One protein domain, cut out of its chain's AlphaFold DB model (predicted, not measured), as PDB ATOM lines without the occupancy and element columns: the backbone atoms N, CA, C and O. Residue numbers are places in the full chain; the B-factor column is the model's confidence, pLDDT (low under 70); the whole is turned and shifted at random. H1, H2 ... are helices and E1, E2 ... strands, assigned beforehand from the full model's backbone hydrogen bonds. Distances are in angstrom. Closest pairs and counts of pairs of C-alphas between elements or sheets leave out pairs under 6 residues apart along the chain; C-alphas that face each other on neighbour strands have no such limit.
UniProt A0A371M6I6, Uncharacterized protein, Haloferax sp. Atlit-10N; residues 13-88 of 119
ATOM      1  N   PRO A  13      13.071  12.927  43.313       96.06
ATOM      2  CA  PRO A  13      14.056  13.255  44.343       96.06
ATOM      3  C   PRO A  13      15.433  13.525  43.716       96.06
ATOM      4  O   PRO A  13      15.837  12.829  42.796       96.06
ATOM      5  N   SER A  14      16.205  14.480  44.237       93.56
ATOM      6  CA  SER A  14      17.557  14.767  43.724       93.56
ATOM      7  C   SER A  14      18.537  13.601  43.867       93.56
ATOM      8  O   SER A  14      19.575  13.598  43.220       93.56
ATOM      9  N   SER A  15      18.222  12.634  44.731       93.69
ATOM     10  CA  SER A  15      18.966  11.389  44.918       93.69
ATOM     11  C   SER A  15      18.560  10.279  43.942       93.69
ATOM     12  O   SER A  15      18.987   9.143  44.124       93.69
ATOM     13  N   ASP A  16      17.662  10.555  42.993       94.56
ATOM     14  CA  ASP A  16      17.355   9.636  41.896       94.56
ATOM     15  C   ASP A  16      18.637   9.326  41.116       94.56
ATOM     16  O   ASP A  16      19.426  10.234  40.866       94.56
ATOM     17  N   GLU A  17      18.844   8.063  40.738       92.12
ATOM     18  CA  GLU A  17      20.080   7.603  40.085       92.12
ATOM     19  C   GLU A  17      20.419   8.421  38.828       92.12
ATOM     20  O   GLU A  17      21.566   8.806  38.610       92.12
ATOM     21  N   ARG A  18      19.386   8.813  38.068       89.19
ATOM     22  CA  ARG A  18      19.507   9.623  36.846       89.19
ATOM     23  C   ARG A  18      20.059  11.024  37.111       89.19
ATOM     24  O   ARG A  18      20.578  11.669  36.207       89.19
ATOM     25  N   LEU A  19      19.906  11.511  38.341       89.94
ATOM     26  CA  LEU A  19      20.368  12.821  38.791       89.94
ATOM     27  C   LEU A  19      21.635  12.737  39.637       89.94
ATOM     28  O   LEU A  19      22.444  13.664  39.598       89.94
ATOM     29  N   SER A  20      21.806  11.682  40.434       89.50
ATOM     30  CA  SER A  20      22.979  11.520  41.298       89.50
ATOM     31  C   SER A  20      24.258  11.301  40.501       89.50
ATOM     32  O   SER A  20      25.328  11.702  40.955       89.50
ATOM     33  N   ASP A  21      24.136  10.718  39.309       90.50
ATOM     34  CA  ASP A  21      25.262  10.450  38.417       90.50
ATOM     35  C   ASP A  21      25.703  11.690  37.617       90.50
ATOM     36  O   ASP A  21      26.773  11.680  37.010       90.50
ATOM     37  N   GLU A  22      24.932  12.787  37.663       92.69
ATOM     38  CA  GLU A  22      25.259  14.055  37.004       92.69
ATOM     39  C   GLU A  22      25.797  15.085  38.025       92.69
ATOM     40  O   GLU A  22      25.029  15.802  38.683       92.69
ATOM     41  N   PRO A  23      27.132  15.200  38.185       90.25
ATOM     42  CA  PRO A  23      27.735  16.017  39.234       90.25
ATOM     43  C   PRO A  23      27.449  17.514  39.078       90.25
ATOM     44  O   PRO A  23      27.496  18.240  40.075       90.25
ATOM     45  N   LEU A  24      27.172  18.006  37.865       91.00
ATOM     46  CA  LEU A  24      26.840  19.417  37.659       91.00
ATOM     47  C   LEU A  24      25.457  19.757  38.213       91.00
ATOM     48  O   LEU A  24      25.295  20.812  38.827       91.00
ATOM     49  N   LEU A  25      24.483  18.854  38.059       91.31
ATOM     50  CA  LEU A  25      23.138  19.035  38.605       91.31
ATOM     51  C   LEU A  25      23.153  19.023  40.133       91.31
ATOM     52  O   LEU A  25      22.540  19.897  40.744       91.31
ATOM     53  N   GLN A  26      23.905  18.106  40.751       93.12
ATOM     54  CA  GLN A  26      24.045  18.072  42.212       93.12
ATOM     55  C   GLN A  26      24.661  19.369  42.747       93.12
ATOM     56  O   GLN A  26      24.086  20.012  43.621       93.12
ATOM     57  N   ARG A  27      25.768  19.834  42.148       91.62
ATOM     58  CA  ARG A  27      26.393  21.107  42.546       91.62
ATOM     59  C   ARG A  27      25.452  22.298  42.371       91.62
ATOM     60  O   ARG A  27      25.474  23.205  43.199       91.62
ATOM     61  N   ALA A  28      24.654  22.321  41.305       90.94
ATOM     62  CA  ALA A  28      23.687  23.386  41.069       90.94
ATOM     63  C   ALA A  28      22.583  23.407  42.142       90.94
ATOM     64  O   ALA A  28      22.248  24.479  42.648       90.94
ATOM     65  N   LEU A  29      22.065  22.233  42.519       90.81
ATOM     66  CA  LEU A  29      21.046  22.065  43.562       90.81
ATOM     67  C   LEU A  29      21.566  22.441  44.958       90.81
ATOM     68  O   LEU A  29      20.902  23.180  45.692       90.81
ATOM     69  N   ASP A  30      22.785  22.015  45.288       91.88
ATOM     70  CA  ASP A  30      23.448  22.403  46.533       91.88
ATOM     71  C   ASP A  30      23.640  23.925  46.585       91.88
ATOM     72  O   ASP A  30      23.363  24.572  47.598       91.88
ATOM     73  N   ARG A  31      24.081  24.527  45.470       88.62
ATOM     74  CA  ARG A  31      24.371  25.962  45.395       88.62
ATOM     75  C   ARG A  31      23.119  26.819  45.543       88.62
ATOM     76  O   ARG A  31      23.155  27.778  46.311       88.62
ATOM     77  N   VAL A  32      22.027  26.477  44.854       86.75
ATOM     78  CA  VAL A  32      20.764  27.228  44.979       86.75
ATOM     79  C   VAL A  32      20.218  27.156  46.397       86.75
ATOM     80  O   VAL A  32      19.756  28.162  46.924       86.75
ATOM     81  N   THR A  33      20.362  26.014  47.063       87.50
ATOM     82  CA  THR A  33      19.888  25.840  48.440       87.50
ATOM     83  C   THR A  33      20.713  26.656  49.436       87.50
ATOM     84  O   THR A  33      20.153  27.261  50.349       87.50
ATOM     85  N   GLN A  34      22.034  26.717  49.245       87.62
ATOM     86  CA  GLN A  34      22.943  27.476  50.111       87.62
ATOM     87  C   GLN A  34      22.804  28.993  49.956       87.62
ATOM     88  O   GLN A  34      22.854  29.709  50.955       87.62
ATOM     89  N   ASP A  35      22.664  29.482  48.722       83.88
ATOM     90  CA  ASP A  35      22.652  30.919  48.445       83.88
ATOM     91  C   ASP A  35      21.242  31.513  48.589       83.88
ATOM     92  O   ASP A  35      21.052  32.517  49.277       83.88
ATOM     93  N   GLU A  36      20.242  30.901  47.947       79.69
ATOM     94  CA  GLU A  36      18.876  31.419  47.906       79.69
ATOM     95  C   GLU A  36      17.866  30.297  47.609       79.69
ATOM     96  O   GLU A  36      17.377  30.150  46.491       79.69
ATOM     97  N   ALA A  37      17.490  29.520  48.629       80.00
ATOM     98  CA  ALA A  37      16.621  28.342  48.471       80.00
ATOM     99  C   ALA A  37      15.230  28.615  47.841       80.00
ATOM    100  O   ALA A  37      14.515  27.689  47.467       80.00
ATOM    101  N   ARG A  38      14.809  29.885  47.740       80.75
ATOM    102  CA  ARG A  38      13.559  30.315  47.075       80.75
ATOM    103  C   ARG A  38      13.793  31.129  45.794       80.75
ATOM    104  O   ARG A  38      12.833  31.662  45.239       80.75
ATOM    105  N   GLY A  39      15.045  31.258  45.372       80.31
ATOM    106  CA  GLY A  39      15.470  32.083  44.251       80.31
ATOM    107  C   GLY A  39      15.520  31.330  42.927       80.31
ATOM    108  O   GLY A  39      15.117  30.172  42.802       80.31
ATOM    109  N   VAL A  40      16.042  32.023  41.918       83.44
ATOM    110  CA  VAL A  40      16.343  31.471  40.596       83.44
ATOM    111  C   VAL A  40      17.835  31.641  40.352       83.44
ATOM    112  O   VAL A  40      18.370  32.729  40.551       83.44
ATOM    113  N   MET A  41      18.495  30.582  39.889       85.81
ATOM    114  CA  MET A  41      19.898  30.628  39.490       85.81
ATOM    115  C   MET A  41      20.065  30.101  38.072       85.81
ATOM    116  O   MET A  41      19.504  29.065  37.717       85.81
ATOM    117  N   ASP A  42      20.881  30.803  37.291       84.19
ATOM    118  CA  ASP A  42      21.293  30.382  35.958       84.19
ATOM    119  C   ASP A  42      22.760  29.936  35.999       84.19
ATOM    120  O   ASP A  42      23.643  30.682  36.430       84.19
ATOM    121  N   PHE A  43      23.028  28.725  35.510       84.25
ATOM    122  CA  PHE A  43      24.380  28.189  35.359       84.25
ATOM    123  C   PHE A  43      24.755  28.193  33.882       84.25
ATOM    124  O   PHE A  43      24.056  27.620  33.044       84.25
ATOM    125  N   ARG A  44      25.868  28.851  33.547       84.38
ATOM    126  CA  ARG A  44      26.412  28.803  32.192       84.38
ATOM    127  C   ARG A  44      27.219  27.520  32.040       84.38
ATOM    128  O   ARG A  44      28.209  27.349  32.738       84.38
ATOM    129  N   LEU A  45      26.789  26.675  31.112       82.06
ATOM    130  CA  LEU A  45      27.447  25.421  30.768       82.06
ATOM    131  C   LEU A  45      28.215  25.579  29.456       82.06
ATOM    132  O   LEU A  45      27.776  26.305  28.554       82.06
ATOM    133  N   ASP A  46      29.345  24.894  29.337       82.88
ATOM    134  CA  ASP A  46      29.971  24.670  28.041       82.88
ATOM    135  C   ASP A  46      29.192  23.636  27.205       82.88
ATOM    136  O   ASP A  46      28.162  23.100  27.615       82.88
ATOM    137  N   ARG A  47      29.658  23.375  25.978       78.19
ATOM    138  CA  ARG A  47      28.965  22.465  25.058       78.19
ATOM    139  C   ARG A  47      28.879  21.035  25.602       78.19
ATOM    140  O   ARG A  47      27.831  20.419  25.454       78.19
ATOM    141  N   SER A  48      29.966  20.490  26.140       82.19
ATOM    142  CA  SER A  48      29.994  19.124  26.683       82.19
ATOM    143  C   SER A  48      29.128  19.006  27.928       82.19
ATOM    144  O   SER A  48      28.324  18.082  28.025       82.19
ATOM    145  N   GLU A  49      29.249  19.973  28.833       86.25
ATOM    146  CA  GLU A  49      28.460  20.055  30.060       86.25
ATOM    147  C   GLU A  49      26.965  20.160  29.747       86.25
ATOM    148  O   GLU A  49      26.152  19.458  30.341       86.25
ATOM    149  N   TYR A  50      26.600  20.980  28.756       84.75
ATOM    150  CA  TYR A  50      25.224  21.103  28.290       84.75
ATOM    151  C   TYR A  50      24.652  19.764  27.820       84.75
ATOM    152  O   TYR A  50      23.535  19.427  28.197       84.75
ATOM    153  N   TRP A  51      25.391  19.003  27.003       83.50
ATOM    154  CA  TRP A  51      24.901  17.716  26.501       83.50
ATOM    155  C   TRP A  51      24.754  16.680  27.611       83.50
ATOM    156  O   TRP A  51      23.754  15.972  27.617       83.50
ATOM    157  N   SER A  52      25.697  16.637  28.556       88.56
ATOM    158  CA  SER A  52      25.623  15.751  29.726       88.56
ATOM    159  C   SER A  52      24.380  16.049  30.571       88.56
ATOM    160  O   SER A  52      23.544  15.179  30.802       88.56
ATOM    161  N   VAL A  53      24.185  17.324  30.925       89.81
ATOM    162  CA  VAL A  53      23.029  17.773  31.712       89.81
ATOM    163  C   VAL A  53      21.714  17.563  30.959       89.81
ATOM    164  O   VAL A  53      20.712  17.177  31.563       89.81
ATOM    165  N   ALA A  54      21.696  17.825  29.652       87.88
ATOM    166  CA  ALA A  54      20.520  17.604  28.824       87.88
ATOM    167  C   ALA A  54      20.129  16.123  28.808       87.88
ATOM    168  O   ALA A  54      18.965  15.828  29.049       87.88
ATOM    169  N   ASP A  55      21.083  15.214  28.586       89.06
ATOM    170  CA  ASP A  55      20.844  13.765  28.570       89.06
ATOM    171  C   ASP A  55      20.275  13.281  29.909       89.06
ATOM    172  O   ASP A  55      19.199  12.683  29.942       89.06
ATOM    173  N   ALA A  56      20.898  13.669  31.028       90.62
ATOM    174  CA  ALA A  56      20.406  13.346  32.366       90.62
ATOM    175  C   ALA A  56      18.960  13.830  32.585       90.62
ATOM    176  O   ALA A  56      18.097  13.065  33.020       90.62
ATOM    177  N   LEU A  57      18.650  15.080  32.226       91.25
ATOM    178  CA  LEU A  57      17.302  15.635  32.380       91.25
ATOM    179  C   LEU A  57      16.285  15.037  31.396       91.25
ATOM    180  O   LEU A  57      15.113  14.915  31.741       91.25
ATOM    181  N   GLU A  58      16.685  14.650  30.182       90.31
ATOM    182  CA  GLU A  58      15.821  13.952  29.210       90.31
ATOM    183  C   GLU A  58      15.296  12.615  29.736       90.31
ATOM    184  O   GLU A  58      14.196  12.211  29.362       90.31
ATOM    185  N   THR A  59      16.021  11.962  30.644       91.25
ATOM    186  CA  THR A  59      15.561  10.711  31.265       91.25
ATOM    187  C   THR A  59      14.485  10.904  32.339       91.25
ATOM    188  O   THR A  59      13.906   9.921  32.816       91.25
ATOM    189  N   LEU A  60      14.206  12.146  32.750       91.19
ATOM    190  CA  LEU A  60      13.206  12.462  33.764       91.19
ATOM    191  C   LEU A  60      11.812  12.701  33.167       91.19
ATOM    192  O   LEU A  60      11.690  13.131  32.017       91.19
ATOM    193  N   PRO A  61      10.739  12.511  33.960       91.75
ATOM    194  CA  PRO A  61       9.409  12.974  33.587       91.75
ATOM    195  C   PRO A  61       9.426  14.485  33.327       91.75
ATOM    196  O   PRO A  61       9.752  15.284  34.208       91.75
ATOM    197  N   TYR A  62       9.074  14.876  32.106       87.75
ATOM    198  CA  TYR A  62       8.875  16.275  31.752       87.75
ATOM    199  C   TYR A  62       7.413  16.645  31.970       87.75
ATOM    200  O   TYR A  62       6.522  16.051  31.360       87.75
ATOM    201  N   TYR A  63       7.162  17.654  32.800       85.94
ATOM    202  CA  TYR A  63       5.839  18.250  32.879       85.94
ATOM    203  C   TYR A  63       5.682  19.235  31.720       85.94
ATOM    204  O   TYR A  63       6.343  20.279  31.694       85.94
ATOM    205  N   ASP A  64       4.823  18.896  30.755       84.00
ATOM    206  CA  ASP A  64       4.388  19.840  29.730       84.00
ATOM    207  C   ASP A  64       3.053  20.450  30.143       84.00
ATOM    208  O   ASP A  64       2.039  19.754  30.218       84.00
ATOM    209  N   ARG A  65       3.064  21.755  30.425       78.50
ATOM    210  CA  ARG A  65       1.849  22.492  30.757       78.50
ATOM    211  C   ARG A  65       0.838  22.352  29.620       78.50
ATOM    212  O   ARG A  65       1.173  22.545  28.446       78.50
ATOM    213  N   THR A  66      -0.407  22.076  29.973       73.12
ATOM    214  CA  THR A  66      -1.507  22.100  29.008       73.12
ATOM    215  C   THR A  66      -2.045  23.524  28.845       73.12
ATOM    216  O   THR A  66      -1.885  24.378  29.723       73.12
ATOM    217  N   GLU A  67      -2.652  23.829  27.693       56.97
ATOM    218  CA  GLU A  67      -3.319  25.120  27.490       56.97
ATOM    219  C   GLU A  67      -4.475  25.268  28.493       56.97
ATOM    220  O   GLU A  67      -5.491  24.588  28.390       56.97
ATOM    221  N   GLY A  68      -4.302  26.148  29.484       59.66
ATOM    222  CA  GLY A  68      -5.279  26.403  30.550       59.66
ATOM    223  C   GLY A  68      -4.661  26.469  31.949       59.66
ATOM    224  O   GLY A  68      -5.189  27.156  32.822       59.66
ATOM    225  N   GLU A  69      -3.499  25.844  32.148       61.25
ATOM    226  CA  GLU A  69      -2.783  25.833  33.426       61.25
ATOM    227  C   GLU A  69      -1.779  26.998  33.487       61.25
ATOM    228  O   GLU A  69      -0.659  26.928  32.983       61.25
ATOM    229  N   LEU A  70      -2.193  28.125  34.080       62.19
ATOM    230  CA  LEU A  70      -1.352  29.330  34.183       62.19
ATOM    231  C   LEU A  70      -0.381  29.318  35.377       62.19
ATOM    232  O   LEU A  70       0.521  30.152  35.430       62.19
ATOM    233  N   SER A  71      -0.563  28.421  36.348       72.62
ATOM    234  CA  SER A  71       0.150  28.470  37.632       72.62
ATOM    235  C   SER A  71       1.479  27.713  37.650       72.62
ATOM    236  O   SER A  71       2.368  28.101  38.408       72.62
ATOM    237  N   ILE A  72       1.643  26.665  36.834       80.88
ATOM    238  CA  ILE A  72       2.819  25.783  36.862       80.88
ATOM    239  C   ILE A  72       3.524  25.813  35.491       80.88
ATOM    240  O   ILE A  72       2.948  25.409  34.482       80.88
ATOM    241  N   PRO A  73       4.770  26.310  35.400       83.31
ATOM    242  CA  PRO A  73       5.512  26.319  34.137       83.31
ATOM    243  C   PRO A  73       5.931  24.910  33.681       83.31
ATOM    244  O   PRO A  73       6.216  24.055  34.515       83.31
ATOM    245  N   SER A  74       6.082  24.667  32.375       84.69
ATOM    246  CA  SER A  74       6.677  23.405  31.902       84.69
ATOM    247  C   SER A  74       8.123  23.246  32.402       84.69
ATOM    248  O   SER A  74       8.857  24.237  32.511       84.69
ATOM    249  N   GLY A  75       8.549  22.016  32.689       88.75
ATOM    250  CA  GLY A  75       9.909  21.738  33.157       88.75
ATOM    251  C   GLY A  75      10.082  20.382  33.836       88.75
ATOM    252  O   GLY A  75       9.138  19.604  33.959       88.75
ATOM    253  N   PHE A  76      11.302  20.133  34.312       92.50
ATOM    254  CA  PHE A  76      11.611  19.019  35.213       92.50
ATOM    255  C   PHE A  76      11.478  19.499  36.645       92.50
ATOM    256  O   PHE A  76      12.014  20.552  36.991       92.50
ATOM    257  N   TYR A  77      10.788  18.740  37.482       94.06
ATOM    258  CA  TYR A  77      10.569  19.113  38.870       94.06
ATOM    259  C   TYR A  77      11.371  18.194  39.777       94.06
ATOM    260  O   TYR A  77      11.149  16.985  39.806       94.06
ATOM    261  N   VAL A  78      12.315  18.775  40.516       94.75
ATOM    262  CA  VAL A  78      13.237  18.031  41.375       94.75
ATOM    263  C   VAL A  78      13.091  18.480  42.819       94.75
ATOM    264  O   VAL A  78      13.127  19.672  43.115       94.75
ATOM    265  N   ARG A  79      12.935  17.522  43.734       95.50
ATOM    266  CA  ARG A  79      12.940  17.770  45.176       95.50
ATOM    267  C   ARG A  79      14.354  17.676  45.721       95.50
ATOM    268  O   ARG A  79      14.978  16.626  45.603       95.50
ATOM    269  N   HIS A  80      14.810  18.729  46.384       94.06
ATOM    270  CA  HIS A  80      16.121  18.786  47.019       94.06
ATOM    271  C   HIS A  80      16.042  19.619  48.305       94.06
ATOM    272  O   HIS A  80      15.423  20.681  48.308       94.06
ATOM    273  N   ASP A  81      16.596  19.096  49.401       91.56
ATOM    274  CA  ASP A  81      16.595  19.705  50.746       91.56
ATOM    275  C   ASP A  81      15.243  20.306  51.200       91.56
ATOM    276  O   ASP A  81      15.144  21.404  51.739       91.56
ATOM    277  N   GLY A  82      14.144  19.596  50.925       90.00
ATOM    278  CA  GLY A  82      12.789  20.034  51.293       90.00
ATOM    279  C   GLY A  82      12.152  21.073  50.359       90.00
ATOM    280  O   GLY A  82      10.971  21.380  50.527       90.00
ATOM    281  N   PHE A  83      12.873  21.550  49.342       92.75
ATOM    282  CA  PHE A  83      12.363  22.434  48.291       92.75
ATOM    283  C   PHE A  83      12.083  21.667  46.997       92.75
ATOM    284  O   PHE A  83      12.603  20.573  46.775       92.75
ATOM    285  N   VAL A  84      11.236  22.241  46.139       92.94
ATOM    286  CA  VAL A  84      10.987  21.744  44.781       92.94
ATOM    287  C   VAL A  84      11.484  22.789  43.795       92.94
ATOM    288  O   VAL A  84      10.972  23.907  43.759       92.94
ATOM    289  N   TYR A  85      12.466  22.406  42.989       92.56
ATOM    290  CA  TYR A  85      13.074  23.248  41.973       92.56
ATOM    291  C   TYR A  85      12.575  22.850  40.590       92.56
ATOM    292  O   TYR A  85      12.507  21.666  40.253       92.56
ATOM    293  N   ARG A  86      12.256  23.856  39.770       92.31
ATOM    294  CA  ARG A  86      12.014  23.660  38.342       92.31
ATOM    295  C   ARG A  86      13.340  23.777  37.604       92.31
ATOM    296  O   ARG A  86      13.897  24.869  37.513       92.31
ATOM    297  N   LEU A  87      13.805  22.677  37.032       90.75
ATOM    298  CA  LEU A  87      14.976  22.660  36.172       90.75
ATOM    299  C   LEU A  87      14.548  22.830  34.716       90.75
ATOM    300  O   LEU A  87      13.567  22.250  34.243       90.75
ATOM    301  N   ALA A  88      15.302  23.656  34.005       83.31
ATOM    302  CA  ALA A  88      15.202  23.815  32.569       83.31
ATOM    303  C   ALA A  88      16.598  24.124  32.042       83.31
ATOM    304  O   ALA A  88      17.273  25.009  32.563       83.31
TER     305      ALA A  88
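Overview. This is residues 13 to 88 of the 119 residues of an uncharacterized protein of Haloferax sp. Atlit-10N (UniProt A0A371M6I6). Helix H2 packs beside a small hairpin of strands, E1 and E2; H3 crosses the first end of H2, with short H1 nearby, while residues 59 to 75 loop away. The printed part has 76 residues, with H1, H2, H3, E1 and E2 in chain order, class mixed, one antiparallel sheet. It is compact, radius of gyration of the C-alphas 12.6 A, spans 35 by 26 by 23 A.

Arrangement. H1, residues 17 to 20, and H2, residues 23 to 36, only just touch, only at the corner, with 3 pairs of C-alphas within 8 A, closest Ser 20 and Gln 26, 6.7 A. H3, residues 47 to 58, touches H1, closest C-alphas Arg 18 and Ala 56, 5.9 A. H2 and H3, about perpendicular at 85 degrees, only just touch with 3 pairs, closest C-alphas Leu 25 and Val 53, 7.0 A. In E1, residues 76 to 80, and E2, residues 83 to 87, an antiparallel hairpin, N 78 and O 85 are within hydrogen-bond range, 2.9 A. Every O i to N i+4 pair is within range in H2 and H3; H1 is too short for one.

Along the chain. H1 begins at C-alpha 17 (20.080, 7.603, 40.085); E2 ends at C-alpha 87 (14.976, 22.660, 36.172). H2 measures 19.8 A, H3 16.2 A.

Size, cuts and confidence. The printed part has no cut. The H3 to E1 link is long; residues 67 to 70 have pLDDT under 70.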